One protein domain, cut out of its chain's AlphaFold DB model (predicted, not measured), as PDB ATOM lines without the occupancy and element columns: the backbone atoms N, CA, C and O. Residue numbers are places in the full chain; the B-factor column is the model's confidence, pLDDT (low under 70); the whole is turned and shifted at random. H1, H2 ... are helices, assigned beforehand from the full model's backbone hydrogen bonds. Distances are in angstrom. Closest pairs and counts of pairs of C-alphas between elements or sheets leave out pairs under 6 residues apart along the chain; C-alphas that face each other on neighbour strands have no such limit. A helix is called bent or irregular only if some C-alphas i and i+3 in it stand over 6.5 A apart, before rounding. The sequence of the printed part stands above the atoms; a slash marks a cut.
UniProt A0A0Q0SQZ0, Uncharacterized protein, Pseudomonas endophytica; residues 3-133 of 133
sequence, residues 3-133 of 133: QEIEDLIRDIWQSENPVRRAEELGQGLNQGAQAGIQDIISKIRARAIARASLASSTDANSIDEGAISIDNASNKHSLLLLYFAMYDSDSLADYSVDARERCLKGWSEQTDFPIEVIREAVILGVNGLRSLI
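This is residues 3 to 133 of the 133 residues of an uncharacterized protein of Pseudomonas endophytica (UniProt A0A0Q0SQZ0). One long helix, H3, runs along one side of a helical body whose core is H5, with H1, H2, H3, H7 and H8 packed round it, mostly crossed. Beyond the far end of H3, residues 56 to 61 stick out, and the chain then folds back along H3 through the short H4. The printed part has 131 residues with eight named helices, H1 to H8 in order, and no named strand; its class is all helix. The whole is compact, with a radius of gyration of the C-alphas of 14.7 A and spans of 45 by 34 by 25 A.

H3, the longest helix, holds residues 31 to 56 and measures 37.1 A, from C-alpha 31 at (193.218, 160.385, 140.704) to C-alpha 56 at (205.078, 125.345, 137.893). Before it come H1, residues 3 to 13, beginning with C-alpha 3 at (197.456, 157.161, 155.060), and H2, residues 18 to 28, each 15.3 A long. After it come H4, residues 65 to 68, H5, residues 75 to 88, 18.9 A long, and H6, residues 90 to 94. H7, residues 97 to 111, is 21.1 A long. H8, residues 115 to 129, is 17.4 A long and ends with C-alpha 129 at (199.699, 145.437, 152.703); it is irregular, with C-alphas 123 and 126 9.2 A apart.

H3 touches H8 with residues 40 to 48 alone, at a steep tilt of 62 degrees, opposite ways; their closest C-alphas, of Ala 48 and Val 117, are 5.5 A apart. H3 only just touches H4, with 3 pairs of C-alphas within 8 A, the closest being Ile 49 and Ile 68 at 7.3 A. H3 touches H5 at 64 degrees, a steep tilt, closest at the C-alphas of Ile 41 and Ser 78, 6.9 A. H5 is the hub, touching five helices. It touches H8 closest at the C-alphas of Met 86 and Val 126, 4.4 A, and H2 at those of Gly 26 and Lys 76, 4.7 A. H7 touches H5 at a shallow tilt of 25 degrees, opposite ways, with the C-alphas of His 77 and Thr 111 4.5 A apart. H1 and H2 form a helical hairpin at 37 degrees, only just steep. H6 is close to H7 but not clearly touching, with the C-alphas of Leu 92 and Arg 100 5.8 A apart. In H1, H2, H3, H5 and H7 every O i to N i+4 pair is within hydrogen-bond range; H8 has 9 of 11, H6 has 0 of 1 but 2 of 2 O i to N i+3 pairs, and H4 is too short for an i+4 pair.

The C-alphas farthest apart, of Glu 16 and Ala 60, are 46.7 A apart. The printed part has no cut, and no link is long. Mean pLDDT of the printed part is 85.1; residue 3 and residues 56 to 73 are under 70.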
ATOM      1  N   GLN A   3     198.445 157.167 153.968       69.94
ATOM      2  CA  GLN A   3     197.456 157.161 155.060       69.94
ATOM      3  C   GLN A   3     196.013 157.175 154.517       69.94
ATOM      4  O   GLN A   3     195.130 156.534 155.068       69.94
ATOM      5  N   GLU A   4     195.809 157.856 153.384       84.75
ATOM      6  CA  GLU A   4     194.514 157.997 152.714       84.75
ATOM      7  C   GLU A   4     193.922 156.640 152.299       84.75
ATOM      8  O   GLU A   4     192.723 156.436 152.441       84.75
ATOM      9  N   ILE A   5     194.745 155.677 151.861       88.69
ATOM     10  CA  ILE A   5     194.259 154.340 151.484       88.69
ATOM     11  C   ILE A   5     193.880 153.540 152.729       88.69
ATOM     12  O   ILE A   5     192.803 152.953 152.757       88.69
ATOM     13  N   GLU A   6     194.708 153.544 153.779       89.56
ATOM     14  CA  GLU A   6     194.341 152.873 155.036       89.56
ATOM     15  C   GLU A   6     193.048 153.433 155.627       89.56
ATOM     16  O   GLU A   6     192.227 152.673 156.141       89.56
ATOM     17  N   ASP A   7     192.863 154.750 155.553       91.56
ATOM     18  CA  ASP A   7     191.667 155.424 156.046       91.56
ATOM     19  C   ASP A   7     190.433 155.022 155.231       91.56
ATOM     20  O   ASP A   7     189.411 154.689 155.824       91.56
ATOM     21  N   LEU A   8     190.545 154.906 153.903       93.12
ATOM     22  CA  LEU A   8     189.476 154.365 153.053       93.12
ATOM     23  C   LEU A   8     189.109 152.921 153.425       93.12
ATOM     24  O   LEU A   8     187.927 152.592 153.523       93.12
ATOM     25  N   ILE A   9     190.097 152.048 153.653       93.56
ATOM     26  CA  ILE A   9     189.823 150.654 154.034       93.56
ATOM     27  C   ILE A   9     189.210 150.573 155.438       93.56
ATOM     28  O   ILE A   9     188.292 149.787 155.678       93.56
ATOM     29  N   ARG A  10     189.674 151.412 156.367       93.19
ATOM     30  CA  ARG A  10     189.113 151.514 157.718       93.19
ATOM     31  C   ARG A  10     187.661 151.991 157.691       93.19
ATOM     32  O   ARG A  10     186.840 151.439 158.417       93.19
ATOM     33  N   ASP A  11     187.342 152.953 156.831       94.25
ATOM     34  CA  ASP A  11     185.980 153.442 156.603       94.25
ATOM     35  C   ASP A  11     185.043 152.334 156.104       94.25
ATOM     36  O   ASP A  11     183.880 152.271 156.505       94.25
ATOM     37  N   ILE A  12     185.538 151.447 155.235       94.94
ATOM     38  CA  ILE A  12     184.784 150.279 154.759       94.94
ATOM     39  C   ILE A  12     184.519 149.317 155.918       94.94
ATOM     40  O   ILE A  12     183.372 148.917 156.123       94.94
ATOM     41  N   TRP A  13     185.552 148.995 156.700       93.88
ATOM     42  CA  TRP A  13     185.452 148.081 157.841       93.88
ATOM     43  C   TRP A  13     184.487 148.572 158.928       93.88
ATOM     44  O   TRP A  13     183.754 147.777 159.508       93.88
ATOM     45  N   GLN A  14     184.444 149.879 159.186       94.31
ATOM     46  CA  GLN A  14     183.551 150.468 160.189       94.31
ATOM     47  C   GLN A  14     182.105 150.648 159.703       94.31
ATOM     48  O   GLN A  14     181.241 151.047 160.487       94.31
ATOM     49  N   SER A  15     181.826 150.389 158.425       94.75
ATOM     50  CA  SER A  15     180.492 150.574 157.860       94.75
ATOM     51  C   SER A  15     179.576 149.375 158.117       94.75
ATOM     52  O   SER A  15     180.009 148.228 158.150       94.75
ATOM     53  N   GLU A  16     178.272 149.636 158.227       92.50
ATOM     54  CA  GLU A  16     177.250 148.583 158.351       92.50
ATOM     55  C   GLU A  16     177.163 147.703 157.090       92.50
ATOM     56  O   GLU A  16     176.778 146.538 157.157       92.50
ATOM     57  N   ASN A  17     177.533 148.251 155.927       94.00
ATOM     58  CA  ASN A  17     177.534 147.539 154.654       94.00
ATOM     59  C   ASN A  17     178.843 147.800 153.883       94.00
ATOM     60  O   ASN A  17     178.890 148.722 153.056       94.00
ATOM     61  N   PRO A  18     179.882 146.971 154.107       92.12
ATOM     62  CA  PRO A  18     181.197 147.131 153.484       92.12
ATOM     63  C   PRO A  18     181.156 147.161 151.952       92.12
ATOM     64  O   PRO A  18     181.834 147.974 151.325       92.12
ATOM     65  N   VAL A  19     180.309 146.332 151.333       92.19
ATOM     66  CA  VAL A  19     180.169 146.253 149.867       92.19
ATOM     67  C   VAL A  19     179.646 147.556 149.285       92.19
ATOM     68  O   VAL A  19     180.209 148.080 148.320       92.19
ATOM     69  N   ARG A  20     178.582 148.100 149.880       93.44
ATOM     70  CA  ARG A  20     178.021 149.382 149.456       93.44
ATOM     71  C   ARG A  20     178.995 150.527 149.728       93.44
ATOM     72  O   ARG A  20     179.169 151.388 148.872       93.44
ATOM     73  N   ARG A  21     179.664 150.526 150.884       95.31
ATOM     74  CA  ARG A  21     180.622 151.579 151.238       95.31
ATOM     75  C   ARG A  21     181.819 151.610 150.289       95.31
ATOM     76  O   ARG A  21     182.215 152.687 149.855       95.31
ATOM     77  N   ALA A  22     182.356 150.448 149.916       93.69
ATOM     78  CA  ALA A  22     183.435 150.348 148.935       93.69
ATOM     79  C   ALA A  22     183.021 150.874 147.551       93.69
ATOM     80  O   ALA A  22     183.837 151.455 146.837       93.69
ATOM     81  N   GLU A  23     181.754 150.701 147.171       93.38
ATOM     82  CA  GLU A  23     181.212 151.252 145.930       93.38
ATOM     83  C   GLU A  23     181.133 152.780 145.962       93.38
ATOM     84  O   GLU A  23     181.643 153.435 145.054       93.38
ATOM     85  N   GLU A  24     180.561 153.342 147.029       93.69
ATOM     86  CA  GLU A  24     180.451 154.793 147.227       93.69
ATOM     87  C   GLU A  24     181.834 155.461 147.237       93.69
ATOM     88  O   GLU A  24     182.060 156.446 146.530       93.69
ATOM     89  N   LEU A  25     182.786 154.893 147.984       93.44
ATOM     90  CA  LEU A  25     184.159 155.395 148.030       93.44
ATOM     91  C   LEU A  25     184.860 155.243 146.679       93.44
ATOM     92  O   LEU A  25     185.490 156.190 146.219       93.44
ATOM     93  N   GLY A  26     184.703 154.097 146.009       91.12
ATOM     94  CA  GLY A  26     185.326 153.808 144.716       91.12
ATOM     95  C   GLY A  26     184.912 154.768 143.593       91.12
ATOM     96  O   GLY A  26     185.731 155.059 142.716       91.12
ATOM     97  N   GLN A  27     183.678 155.284 143.635       90.38
ATOM     98  CA  GLN A  27     183.177 156.310 142.709       90.38
ATOM     99  C   GLN A  27     183.735 157.709 143.017       90.38
ATOM    100  O   GLN A  27     183.894 158.519 142.106       90.38
ATOM    101  N   GLY A  28     184.033 157.992 144.289       87.94
ATOM    102  CA  GLY A  28     184.496 159.298 144.769       87.94
ATOM    103  C   GLY A  28     186.015 159.474 144.853       87.94
ATOM    104  O   GLY A  28     186.470 160.536 145.276       87.94
ATOM    105  N   LEU A  29     186.814 158.467 144.482       89.62
ATOM    106  CA  LEU A  29     188.273 158.540 144.597       89.62
ATOM    107  C   LEU A  29     188.869 159.615 143.683       89.62
ATOM    108  O   LEU A  29     188.594 159.652 142.482       89.62
ATOM    109  N   ASN A  30     189.779 160.422 144.229       90.12
ATOM    110  CA  ASN A  30     190.629 161.298 143.427       90.12
ATOM    111  C   ASN A  30     191.670 160.481 142.623       90.12
ATOM    112  O   ASN A  30     191.965 159.331 142.949       90.12
ATOM    113  N   GLN A  31     192.254 161.077 141.578       87.44
ATOM    114  CA  GLN A  31     193.218 160.385 140.704       87.44
ATOM    115  C   GLN A  31     194.449 159.843 141.451       87.44
ATOM    116  O   GLN A  31     194.976 158.800 141.072       87.44
ATOM    117  N   GLY A  32     194.899 160.524 142.511       87.06
ATOM    118  CA  GLY A  32     196.044 160.088 143.314       87.06
ATOM    119  C   GLY A  32     195.752 158.802 144.086       87.06
ATOM    120  O   GLY A  32     196.520 157.846 143.999       87.06
ATOM    121  N   ALA A  33     194.608 158.747 144.769       89.00
ATOM    122  CA  ALA A  33     194.146 157.566 145.489       89.00
ATOM    123  C   ALA A  33     193.883 156.392 144.534       89.00
ATOM    124  O   ALA A  33     194.282 155.265 144.824       89.00
ATOM    125  N   GLN A  34     193.286 156.653 143.364       90.19
ATOM    126  CA  GLN A  34     193.110 155.635 142.322       90.19
ATOM    127  C   GLN A  34     194.454 155.056 141.872       90.19
ATOM    128  O   GLN A  34     194.618 153.838 141.848       90.19
ATOM    129  N   ALA A  35     195.432 155.913 141.562       89.50
ATOM    130  CA  ALA A  35     196.759 155.473 141.144       89.50
ATOM    131  C   ALA A  35     197.473 154.664 142.239       89.50
ATOM    132  O   ALA A  35     198.058 153.626 141.940       89.50
ATOM    133  N   GLY A  36     197.382 155.091 143.503       90.69
ATOM    134  CA  GLY A  36     197.959 154.362 144.635       90.69
ATOM    135  C   GLY A  36     197.330 152.982 144.836       90.69
ATOM    136  O   GLY A  36     198.043 151.995 145.006       90.69
ATOM    137  N   ILE A  37     196.000 152.879 144.740       91.94
ATOM    138  CA  ILE A  37     195.293 151.593 144.818       91.94
ATOM    139  C   ILE A  37     195.714 150.677 143.666       91.94
ATOM    140  O   ILE A  37     196.062 149.523 143.906       91.94
ATOM    141  N   GLN A  38     195.738 151.180 142.429       90.50
ATOM    142  CA  GLN A  38     196.156 150.386 141.270       90.50
ATOM    143  C   GLN A  38     197.615 149.918 141.387       90.50
ATOM    144  O   GLN A  38     197.912 148.772 141.051       90.50
ATOM    145  N   ASP A  39     198.515 150.746 141.928       91.25
ATOM    146  CA  ASP A  39     199.901 150.354 142.207       91.25
ATOM    147  C   ASP A  39     199.970 149.194 143.215       91.25
ATOM    148  O   ASP A  39     200.620 148.181 142.946       91.25
ATOM    149  N   ILE A  40     199.232 149.267 144.326       92.00
ATOM    150  CA  ILE A  40     199.167 148.172 145.308       92.00
ATOM    151  C   ILE A  40     198.634 146.890 144.660       92.00
ATOM    152  O   ILE A  40     199.262 145.837 144.776       92.00
ATOM    153  N   ILE A  41     197.515 146.971 143.933       93.31
ATOM    154  CA  ILE A  41     196.930 145.816 143.239       93.31
ATOM    155  C   ILE A  41     197.919 145.218 142.233       93.31
ATOM    156  O   ILE A  41     198.066 143.995 142.169       93.31
ATOM    157  N   SER A  42     198.647 146.052 141.487       91.00
ATOM    158  CA  SER A  42     199.659 145.591 140.533       91.00
ATOM    159  C   SER A  42     200.776 144.792 141.216       91.00
ATOM    160  O   SER A  42     201.172 143.737 140.717       91.00
ATOM    161  N   LYS A  43     201.222 145.217 142.407       92.38
ATOM    162  CA  LYS A  43     202.244 144.512 143.199       92.38
ATOM    163  C   LYS A  43     201.733 143.182 143.745       92.38
ATOM    164  O   LYS A  43     202.476 142.200 143.726       92.38
ATOM    165  N   ILE A  44     200.480 143.128 144.202       93.12
ATOM    166  CA  ILE A  44     199.847 141.873 144.640       93.12
ATOM    167  C   ILE A  44     199.792 140.890 143.465       93.12
ATOM    168  O   ILE A  44     200.208 139.741 143.600       93.12
ATOM    169  N   ARG A  45     199.352 141.347 142.288       90.56
ATOM    170  CA  ARG A  45     199.301 140.520 141.073       90.56
ATOM    171  C   ARG A  45     200.677 140.020 140.656       90.56
ATOM    172  O   ARG A  45     200.833 138.829 140.408       90.56
ATOM    173  N   ALA A  46     201.680 140.895 140.630       90.38
ATOM    174  CA  ALA A  46     203.048 140.519 140.283       90.38
ATOM    175  C   ALA A  46     203.584 139.412 141.207       90.38
ATOM    176  O   ALA A  46     204.227 138.469 140.746       90.38
ATOM    177  N   ARG A  47     203.267 139.482 142.506       91.31
ATOM    178  CA  ARG A  47     203.602 138.427 143.471       91.31
ATOM    179  C   ARG A  47     202.833 137.131 143.223       91.31
ATOM    180  O   ARG A  47     203.444 136.066 143.271       91.31
ATOM    181  N   ALA A  48     201.534 137.213 142.938       90.44
ATOM    182  CA  ALA A  48     200.709 136.044 142.638       90.44
ATOM    183  C   ALA A  48     201.237 135.293 141.404       90.44
ATOM    184  O   ALA A  48     201.427 134.078 141.461       90.44
ATOM    185  N   ILE A  49     201.569 136.028 140.334       88.25
ATOM    186  CA  ILE A  49     202.191 135.483 139.120       88.25
ATOM    187  C   ILE A  49     203.532 134.829 139.464       88.25
ATOM    188  O   ILE A  49     203.726 133.653 139.176       88.25
ATOM    189  N   ALA A  50     204.431 135.542 140.154       87.88
ATOM    190  CA  ALA A  50     205.741 135.002 140.519       87.88
ATOM    191  C   ALA A  50     205.636 133.709 141.349       87.88
ATOM    192  O   ALA A  50     206.396 132.763 141.131       87.88
ATOM    193  N   ARG A  51     204.673 133.634 142.278       86.56
ATOM    194  CA  ARG A  51     204.419 132.429 143.075       86.56
ATOM    195  C   ARG A  51     203.900 131.277 142.216       86.56
ATOM    196  O   ARG A  51     204.360 130.149 142.392       86.56
ATOM    197  N   ALA A  52     202.974 131.548 141.300       84.88
ATOM    198  CA  ALA A  52     202.457 130.549 140.373       84.88
ATOM    199  C   ALA A  52     203.579 129.989 139.479       84.88
ATOM    200  O   ALA A  52     203.748 128.772 139.391       84.88
ATOM    201  N   SER A  53     204.421 130.856 138.908       81.19
ATOM    202  CA  SER A  53     205.567 130.452 138.084       81.19
ATOM    203  C   SER A  53     206.571 129.581 138.852       81.19
ATOM    204  O   SER A  53     207.077 128.598 138.314       81.19
ATOM    205  N   LEU A  54     206.833 129.889 140.129       81.69
ATOM    206  CA  LEU A  54     207.691 129.061 140.985       81.69
ATOM    207  C   LEU A  54     207.091 127.671 141.233       81.69
ATOM    208  O   LEU A  54     207.815 126.679 141.158       81.69
ATOM    209  N   ALA A  55     205.780 127.578 141.472       74.31
ATOM    210  CA  ALA A  55     205.101 126.295 141.651       74.31
ATOM    211  C   ALA A  55     205.143 125.431 140.372       74.31
ATOM    212  O   ALA A  55     205.394 124.231 140.452       74.31
ATOM    213  N   SER A  56     204.993 126.041 139.189       59.38
ATOM    214  CA  SER A  56     205.078 125.345 137.893       59.38
ATOM    215  C   SER A  56     206.493 124.906 137.509       59.38
ATOM    216  O   SER A  56     206.653 123.923 136.794       59.38
ATOM    217  N   SER A  57     207.545 125.542 138.029       53.78
ATOM    218  CA  SER A  57     208.916 125.064 137.785       53.78
ATOM    219  C   SER A  57     209.209 123.671 138.376       53.78
ATOM    220  O   SER A  57     210.241 123.081 138.059       53.78
ATOM    221  N   THR A  58     208.295 123.128 139.195       51.84
ATOM    222  CA  THR A  58     208.386 121.777 139.774       51.84
ATOM    223  C   THR A  58     207.516 120.744 139.039       51.84
ATOM    224  O   THR A  58     207.828 119.560 139.096       51.84
ATOM    225  N   ASP A  59     206.500 121.172 138.284       45.19
ATOM    226  CA  ASP A  59     205.648 120.308 137.459       45.19
ATOM    227  C   ASP A  59     205.349 121.006 136.128       45.19
ATOM    228  O   ASP A  59     204.700 122.052 136.086       45.19
ATOM    229  N   ALA A  60     205.817 120.409 135.030       44.03
ATOM    230  CA  ALA A  60     205.691 120.902 133.658       44.03
ATOM    231  C   ALA A  60     204.240 120.872 133.131       44.03
ATOM    232  O   ALA A  60     203.942 120.211 132.140       44.03
ATOM    233  N   ASN A  61     203.337 121.606 133.780       43.50
ATOM    234  CA  ASN A  61     202.014 121.933 133.279       43.50
ATOM    235  C   ASN A  61     201.878 123.453 133.178       43.50
ATOM    236  O   ASN A  61     201.899 124.173 134.172       43.50
ATOM    237  N   SER A  62     201.761 123.897 131.927       42.16
ATOM    238  CA  SER A  62     201.409 125.237 131.459       42.16
ATOM    239  C   SER A  62     200.364 125.913 132.353       42.16
ATOM    240  O   SER A  62     199.171 125.637 132.226       42.16
ATOM    241  N   ILE A  63     200.802 126.821 133.226       50.66
ATOM    242  CA  ILE A  63     199.904 127.788 133.859       50.66
ATOM    243  C   ILE A  63     199.579 128.837 132.797       50.66
ATOM    244  O   ILE A  63     200.473 129.500 132.278       50.66
ATOM    245  N   ASP A  64     198.300 128.935 132.449       45.16
ATOM    246  CA  ASP A  64     197.769 129.940 131.536       45.16
ATOM    247  C   ASP A  64     197.937 131.334 132.162       45.16
ATOM    248  O   ASP A  64     197.149 131.750 133.012       45.16
ATOM    249  N   GLU A  65     198.992 132.056 131.770       46.81
ATOM    250  CA  GLU A  65     199.230 133.457 132.160       46.81
ATOM    251  C   GLU A  65     198.028 134.362 131.823       46.81
ATOM    252  O   GLU A  65     197.849 135.407 132.453       46.81
ATOM    253  N   GLY A  66     197.154 133.941 130.897       44.78
ATOM    254  CA  GLY A  66     195.900 134.616 130.579       44.78
ATOM    255  C   GLY A  66     194.879 134.619 131.723       44.78
ATOM    256  O   GLY A  66     194.123 135.581 131.848       44.78
ATOM    257  N   ALA A  67     194.887 133.614 132.604       51.78
ATOM    258  CA  ALA A  67     193.899 133.470 133.679       51.78
ATOM    259  C   ALA A  67     194.088 134.467 134.840       51.78
ATOM    260  O   ALA A  67     193.175 134.673 135.639       51.78
ATOM    261  N   ILE A  68     195.264 135.101 134.937       56.56
ATOM    262  CA  ILE A  68     195.600 136.069 135.996       56.56
ATOM    263  C   ILE A  68     195.469 137.521 135.486       56.56
ATOM    264  O   ILE A  68     195.605 138.482 136.251       56.56
ATOM    265  N   SER A  69     195.164 137.707 134.195       51.25
ATOM    266  CA  SER A  69     195.002 139.030 133.599       51.25
ATOM    267  C   SER A  69     193.607 139.592 133.870       51.25
ATOM    268  O   SER A  69     192.605 139.110 133.351       51.25
ATOM    269  N   ILE A  70     193.549 140.655 134.670       56.34
ATOM    270  CA  ILE A  70     192.371 141.519 134.771       56.34
ATOM    271  C   ILE A  70     192.806 142.907 134.360       56.34
ATOM    272  O   ILE A  70     193.371 143.660 135.163       56.34
ATOM    273  N   ASP A  71     192.522 143.260 133.116       53.19
ATOM    274  CA  ASP A  71     192.659 144.636 132.680       53.19
ATOM    275  C   ASP A  71     191.649 145.499 133.445       53.19
ATOM    276  O   ASP A  71     190.438 145.338 133.331       53.19
ATOM    277  N   ASN A  72     192.183 146.416 134.255       59.00
ATOM    278  CA  ASN A  72     191.449 147.493 134.917       59.00
ATOM    279  C   ASN A  72     190.351 147.037 135.905       59.00
ATOM    280  O   ASN A  72     189.155 147.245 135.693       59.00
ATOM    281  N   ALA A  73     190.760 146.452 137.038       69.62
ATOM    282  CA  ALA A  73     189.817 146.156 138.117       69.62
ATOM    283  C   ALA A  73     189.149 147.448 138.612       69.62
ATOM    284  O   ALA A  73     189.830 148.438 138.897       69.62
ATOM    285  N   SER A  74     187.820 147.415 138.748       86.31
ATOM    286  CA  SER A  74     187.041 148.522 139.309       86.31
ATOM    287  C   SER A  74     187.614 148.961 140.661       86.31
ATOM    288  O   SER A  74     188.040 148.133 141.473       86.31
ATOM    289  N   ASN A  75     187.587 150.267 140.939       90.38
ATOM    290  CA  ASN A  75     188.033 150.812 142.222       90.38
ATOM    291  C   ASN A  75     187.294 150.166 143.402       90.38
ATOM    292  O   ASN A  75     187.918 149.846 144.409       90.38
ATOM    293  N   LYS A  76     185.989 149.895 143.247       93.25
ATOM    294  CA  LYS A  76     185.177 149.169 144.236       93.25
ATOM    295  C   LYS A  76     185.787 147.808 144.565       93.25
ATOM    296  O   LYS A  76     185.940 147.455 145.729       93.25
ATOM    297  N   HIS A  77     186.119 147.040 143.533       93.94
ATOM    298  CA  HIS A  77     186.636 145.683 143.676       93.94
ATOM    299  C   HIS A  77     188.027 145.681 144.306       93.94
ATOM    300  O   HIS A  77     188.316 144.864 145.175       93.94
ATOM    301  N   SER A  78     188.862 146.642 143.911       94.50
ATOM    302  CA  SER A  78     190.195 146.831 144.482       94.50
ATOM    303  C   SER A  78     190.122 147.186 145.970       94.50
ATOM    304  O   SER A  78     190.821 146.582 146.780       94.50
ATOM    305  N   LEU A  79     189.229 148.105 146.350       94.56
ATOM    306  CA  LEU A  79     188.982 148.455 147.749       94.56
ATOM    307  C   LEU A  79     188.452 147.262 148.557       94.56
ATOM    308  O   LEU A  79     188.919 147.036 149.670       94.56
ATOM    309  N   LEU A  80     187.528 146.473 147.997       94.88
ATOM    310  CA  LEU A  80     187.012 145.272 148.660       94.88
ATOM    311  C   LEU A  80     188.091 144.216 148.891       94.88
ATOM    312  O   LEU A  80     188.162 143.657 149.980       94.88
ATOM    313  N   LEU A  81     188.964 143.980 147.909       95.69
ATOM    314  CA  LEU A  81     190.087 143.058 148.066       95.69
ATOM    315  C   LEU A  81     191.016 143.490 149.210       95.69
ATOM    316  O   LEU A  81     191.386 142.670 150.050       95.69
ATOM    317  N   LEU A  82     191.375 144.775 149.259       94.75
ATOM    318  CA  LEU A  82     192.224 145.318 150.322       94.75
ATOM    319  C   LEU A  82     191.540 145.237 151.692       94.75
ATOM    320  O   LEU A  82     192.187 144.872 152.670       94.75
ATOM    321  N   TYR A  83     190.236 145.506 151.757       94.62
ATOM    322  CA  TYR A  83     189.427 145.315 152.959       94.62
ATOM    323  C   TYR A  83     189.466 143.869 153.458       94.62
ATOM    324  O   TYR A  83     189.851 143.644 154.607       94.62
ATOM    325  N   PHE A  84     189.162 142.891 152.600       93.94
ATOM    326  CA  PHE A  84     189.188 141.480 152.985       93.94
ATOM    327  C   PHE A  84     190.568 141.055 153.483       93.94
ATOM    328  O   PHE A  84     190.699 140.409 154.520       93.94
ATOM    329  N   ALA A  85     191.618 141.463 152.774       93.44
ATOM    330  CA  ALA A  85     192.983 141.121 153.131       93.44
ATOM    331  C   ALA A  85     193.468 141.800 154.426       93.44
ATOM    332  O   ALA A  85     194.255 141.197 155.153       93.44
ATOM    333  N   MET A  86     193.006 143.012 154.749       91.69
ATOM    334  CA  MET A  86     193.385 143.701 155.988       91.69
ATOM    335  C   MET A  86     192.542 143.284 157.197       91.69
ATOM    336  O   MET A  86     193.084 143.168 158.285       91.69
ATOM    337  N   TYR A  87     191.236 143.084 157.061       89.50
ATOM    338  CA  TYR A  87     190.374 142.948 158.243       89.50
ATOM    339  C   TYR A  87     189.713 141.578 158.384       89.50
ATOM    340  O   TYR A  87     189.482 141.146 159.511       89.50
ATOM    341  N   ASP A  88     189.490 140.856 157.284       86.38
ATOM    342  CA  ASP A  88     188.804 139.559 157.332       86.38
ATOM    343  C   ASP A  88     189.766 138.364 157.203       86.38
ATOM    344  O   ASP A  88     189.415 137.243 157.573       86.38
ATOM    345  N   SER A  89     190.992 138.574 156.717       85.44
ATOM    346  CA  SER A  89     191.977 137.507 156.476       85.44
ATOM    347  C   SER A  89     192.387 136.758 157.744       85.44
ATOM    348  O   SER A  89     192.530 135.534 157.701       85.44
ATOM    349  N   ASP A  90     192.498 137.454 158.877       83.75
ATOM    350  CA  ASP A  90     192.858 136.852 160.165       83.75
ATOM    351  C   ASP A  90     191.800 135.840 160.631       83.75
ATOM    352  O   ASP A  90     192.144 134.779 161.153       83.75
ATOM    353  N   SER A  91     190.514 136.098 160.356       83.88
ATOM    354  CA  SER A  91     189.422 135.176 160.710       83.88
ATOM    355  C   SER A  91     189.510 133.831 159.978       83.88
ATOM    356  O   SER A  91     189.014 132.812 160.459       83.88
ATOM    357  N   LEU A  92     190.205 133.788 158.833       86.69
ATOM    358  CA  LEU A  92     190.410 132.553 158.083       86.69
ATOM    359  C   LEU A  92     191.336 131.574 158.808       86.69
ATOM    360  O   LEU A  92     191.343 130.391 158.451       86.69
ATOM    361  N   ALA A  93     192.135 132.034 159.781       84.44
ATOM    362  CA  ALA A  93     193.030 131.197 160.581       84.44
ATOM    363  C   ALA A  93     192.275 130.080 161.315       84.44
ATOM    364  O   ALA A  93     192.764 128.951 161.364       84.44
ATOM    365  N   ASP A  94     191.062 130.379 161.779       88.56
ATOM    366  CA  ASP A  94     190.227 129.477 162.573       88.56
ATOM    367  C   ASP A  94     189.399 128.505 161.718       88.56
ATOM    368  O   ASP A  94     188.752 127.588 162.232       88.56
ATOM    369  N   TYR A  95     189.389 128.691 160.396       88.06
ATOM    370  CA  TYR A  95     188.588 127.882 159.482       88.06
ATOM    371  C   TYR A  95     189.329 126.616 159.051       88.06
ATOM    372  O   TYR A  95     190.547 126.604 158.860       88.06
ATOM    373  N   SER A  96     188.570 125.542 158.811       92.44
ATOM    374  CA  SER A  96     189.107 124.362 158.132       92.44
ATOM    375  C   SER A  96     189.589 124.718 156.722       92.44
ATOM    376  O   SER A  96     189.134 125.697 156.125       92.44
ATOM    377  N   VAL A  97     190.473 123.891 156.156       89.50
ATOM    378  CA  VAL A  97     191.017 124.098 154.801       89.50
ATOM    379  C   VAL A  97     189.896 124.278 153.768       89.50
ATOM    380  O   VAL A  97     189.909 125.245 153.009       89.50
ATOM    381  N   ASP A  98     188.868 123.425 153.803       91.38
ATOM    382  CA  ASP A  98     187.736 123.493 152.868       91.38
ATOM    383  C   ASP A  98     186.847 124.725 153.076       91.38
ATOM    384  O   ASP A  98     186.228 125.222 152.133       91.38
ATOM    385  N   ALA A  99     186.710 125.194 154.320       91.19
ATOM    386  CA  ALA A  99     185.940 126.396 154.631       91.19
ATOM    387  C   ALA A  99     186.696 127.658 154.195       91.19
ATOM    388  O   ALA A  99     186.098 128.548 153.591       91.19
ATOM    389  N   ARG A 100     188.016 127.693 154.416       91.94
ATOM    390  CA  ARG A 100     188.893 128.756 153.922       91.94
ATOM    391  C   ARG A 100     188.836 128.838 152.401       91.94
ATOM    392  O   ARG A 100     188.595 129.912 151.867       91.94
ATOM    393  N   GLU A 101     188.972 127.714 151.706       92.31
ATOM    394  CA  GLU A 101     188.930 127.681 150.241       92.31
ATOM    395  C   GLU A 101     187.587 128.172 149.679       92.31
ATOM    396  O   GLU A 101     187.553 128.938 148.717       92.31
ATOM    397  N   ARG A 102     186.466 127.789 150.306       93.31
ATOM    398  CA  ARG A 102     185.140 128.312 149.940       93.31
ATOM    399  C   ARG A 102     185.024 129.817 150.170       93.31
ATOM    400  O   ARG A 102     184.438 130.502 149.338       93.31
ATOM    401  N   CYS A 103     185.591 130.328 151.260       93.88
ATOM    402  CA  CYS A 103     185.598 131.759 151.545       93.88
ATOM    403  C   CYS A 103     186.408 132.538 150.498       93.88
ATOM    404  O   CYS A 103     185.899 133.498 149.927       93.88
ATOM    405  N   LEU A 104     187.608 132.058 150.154       94.38
ATOM    406  CA  LEU A 104     188.458 132.670 149.128       94.38
ATOM    407  C   LEU A 104     187.789 132.688 147.745       94.38
ATOM    408  O   LEU A 104     187.903 133.680 147.030       94.38
ATOM    409  N   LYS A 105     187.050 131.630 147.383       94.62
ATOM    410  CA  LYS A 105     186.223 131.609 146.162       94.62
ATOM    411  C   LYS A 105     185.100 132.643 146.211       94.62
ATOM    412  O   LYS A 105     184.929 133.389 145.258       94.62
ATOM    413  N   GLY A 106     184.399 132.747 147.340       94.12
ATOM    414  CA  GLY A 106     183.370 133.772 147.522       94.12
ATOM    415  C   GLY A 106     183.922 135.200 147.436       94.12
ATOM    416  O   GLY A 106     183.239 136.089 146.937       94.12
ATOM    417  N   TRP A 107     185.156 135.434 147.886       94.75
ATOM    418  CA  TRP A 107     185.831 136.724 147.709       94.75
ATOM    419  C   TRP A 107     186.244 136.961 146.260       94.75
ATOM    420  O   TRP A 107     186.020 138.052 145.750       94.75
ATOM    421  N   SER A 108     186.768 135.937 145.582       93.94
ATOM    422  CA  SER A 108     187.086 135.984 144.150       93.94
ATOM    423  C   SER A 108     185.876 136.417 143.317       93.94
ATOM    424  O   SER A 108     185.997 137.342 142.520       93.94
ATOM    425  N   GLU A 109     184.701 135.840 143.579       92.62
ATOM    426  CA  GLU A 109     183.436 136.212 142.930       92.62
ATOM    427  C   GLU A 109     182.987 137.643 143.272       92.62
ATOM    428  O   GLU A 109     182.517 138.370 142.406       92.62
ATOM    429  N   GLN A 110     183.130 138.078 144.529       91.31
ATOM    430  CA  GLN A 110     182.697 139.418 144.953       91.31
ATOM    431  C   GLN A 110     183.573 140.549 144.415       91.31
ATOM    432  O   GLN A 110     183.101 141.679 144.268       91.31
ATOM    433  N   THR A 111     184.854 140.274 144.189       91.69
ATOM    434  CA  THR A 111     185.819 141.279 143.746       91.69
ATOM    435  C   THR A 111     186.215 141.115 142.280       91.69
ATOM    436  O   THR A 111     187.068 141.858 141.807       91.69
ATOM    437  N   ASP A 112     185.676 140.125 141.573       91.25
ATOM    438  CA  ASP A 112     186.105 139.718 140.227       91.25
ATOM    439  C   ASP A 112     187.612 139.423 140.097       91.25
ATOM    440  O   ASP A 112     188.126 139.375 138.987       91.25
ATOM    441  N   PHE A 113     188.352 139.214 141.194       92.12
ATOM    442  CA  PHE A 113     189.790 138.913 141.133       92.12
ATOM    443  C   PHE A 113     190.015 137.403 141.069       92.12
ATOM    444  O   PHE A 113     189.273 136.668 141.721       92.12
ATOM    445  N   PRO A 114     191.058 136.906 140.376       91.88
ATOM    446  CA  PRO A 114     191.346 135.484 140.314       91.88
ATOM    447  C   PRO A 114     191.750 135.007 141.708       91.88
ATOM    448  O   PRO A 114     192.362 135.755 142.484       91.88
ATOM    449  N   ILE A 115     191.425 133.759 142.037       92.44
ATOM    450  CA  ILE A 115     191.634 133.215 143.383       92.44
ATOM    451  C   ILE A 115     193.104 133.281 143.825       92.44
ATOM    452  O   ILE A 115     193.392 133.447 145.007       92.44
ATOM    453  N   GLU A 116     194.048 133.215 142.890       91.44
ATOM    454  CA  GLU A 116     195.485 133.356 143.123       91.44
ATOM    455  C   GLU A 116     195.835 134.745 143.667       91.44
ATOM    456  O   GLU A 116     196.638 134.864 144.593       91.44
ATOM    457  N   VAL A 117     195.195 135.792 143.140       93.31
ATOM    458  CA  VAL A 117     195.379 137.174 143.605       93.31
ATOM    459  C   VAL A 117     194.743 137.358 144.980       93.31
ATOM    460  O   VAL A 117     195.366 137.969 145.849       93.31
ATOM    461  N   ILE A 118     193.559 136.776 145.215       94.62
ATOM    462  CA  ILE A 118     192.925 136.769 146.545       94.62
ATOM    463  C   ILE A 118     193.851 136.111 147.570       94.62
ATOM    464  O   ILE A 118     194.119 136.677 148.628       94.62
ATOM    465  N   ARG A 119     194.376 134.922 147.252       94.12
ATOM    466  CA  ARG A 119     195.294 134.180 148.123       94.12
ATOM    467  C   ARG A 119     196.550 134.982 148.432       94.12
ATOM    468  O   ARG A 119     196.950 135.028 149.590       94.12
ATOM    469  N   GLU A 120     197.159 135.622 147.437       94.62
ATOM    470  CA  GLU A 120     198.356 136.436 147.671       94.62
ATOM    471  C   GLU A 120     198.050 137.671 148.531       94.62
ATOM    472  O   GLU A 120     198.826 137.987 149.433       94.62
ATOM    473  N   ALA A 121     196.902 138.327 148.330       93.81
ATOM    474  CA  ALA A 121     196.458 139.427 149.187       93.81
ATOM    475  C   ALA A 121     196.262 138.968 150.645       93.81
ATOM    476  O   ALA A 121     196.707 139.638 151.575       93.81
ATOM    477  N   VAL A 122     195.672 137.790 150.852       93.56
ATOM    478  CA  VAL A 122     195.500 137.183 152.182       93.56
ATOM    479  C   VAL A 122     196.833 136.807 152.824       93.56
ATOM    480  O   VAL A 122     197.015 137.034 154.015       93.56
ATOM    481  N   ILE A 123     197.784 136.271 152.053       92.38
ATOM    482  CA  ILE A 123     199.137 135.952 152.541       92.38
ATOM    483  C   ILE A 123     199.868 137.217 153.001       92.38
ATOM    484  O   ILE A 123     200.597 137.179 153.991       92.38
ATOM    485  N   LEU A 124     199.698 138.329 152.282       91.88
ATOM    486  CA  LEU A 124     200.225 139.624 152.703       91.88
ATOM    487  C   LEU A 124     199.599 140.068 154.031       91.88
ATOM    488  O   LEU A 124     200.323 140.528 154.919       91.88
ATOM    489  N   GLY A 125     198.277 139.934 154.161       89.00
ATOM    490  CA  GLY A 125     197.529 140.390 155.330       89.00
ATOM    491  C   GLY A 125     197.728 141.886 155.602       89.00
ATOM    492  O   GLY A 125     198.232 142.633 154.756       89.00
ATOM    493  N   VAL A 126     197.407 142.337 156.818       88.31
ATOM    494  CA  VAL A 126     197.622 143.741 157.227       88.31
ATOM    495  C   VAL A 126     199.077 144.154 157.061       88.31
ATOM    496  O   VAL A 126     199.368 145.154 156.418       88.31
ATOM    497  N   ASN A 127     200.009 143.396 157.642       87.56
ATOM    498  CA  ASN A 127     201.409 143.816 157.731       87.56
ATOM    499  C   ASN A 127     202.083 143.882 156.357       87.56
ATOM    500  O   ASN A 127     202.847 144.806 156.087       87.56
ATOM    501  N   GLY A 128     201.783 142.923 155.477       86.81
ATOM    502  CA  GLY A 128     202.264 142.938 154.104       86.81
ATOM    503  C   GLY A 128     201.663 144.096 153.316       86.81
ATOM    504  O   GLY A 128     202.410 144.824 152.668       86.81
ATOM    505  N   LEU A 129     200.351 144.331 153.412       87.00
ATOM    506  CA  LEU A 129     199.699 145.437 152.703       87.00
ATOM    507  C   LEU A 129     200.165 146.810 153.186       87.00
ATOM    508  O   LEU A 129     200.465 147.665 152.359       87.00
ATOM    509  N   ARG A 130     200.342 146.995 154.498       86.31
ATOM    510  CA  ARG A 130     200.910 148.216 155.091       86.31
ATOM    511  C   ARG A 130     202.331 148.537 154.645       86.31
ATOM    512  O   ARG A 130     202.786 149.643 154.874       86.31
ATOM    513  N   SER A 131     203.060 147.570 154.091       86.31
ATOM    514  CA  SER A 131     204.390 147.819 153.519       86.31
ATOM    515  C   SER A 131     204.342 148.240 152.046       86.31
ATOM    516  O   SER A 131     205.352 148.680 151.496       86.31
ATOM    517  N   LEU A 132     203.189 148.057 151.394       82.94
ATOM    518  CA  LEU A 132     202.933 148.437 150.002       82.94
ATOM    519  C   LEU A 132     202.223 149.795 149.893       82.94
ATOM    520  O   LEU A 132     202.344 150.454 148.858       82.94
ATOM    521  N   ILE A 133     201.498 150.156 150.955       77.31
ATOM    522  CA  ILE A 133     200.945 151.467 151.312       77.31
ATOM    523  C   ILE A 133     202.074 152.268 151.983       77.31
ATOM    524  O   ILE A 133     202.322 153.430 151.605       77.31
TER     525      ILE A 133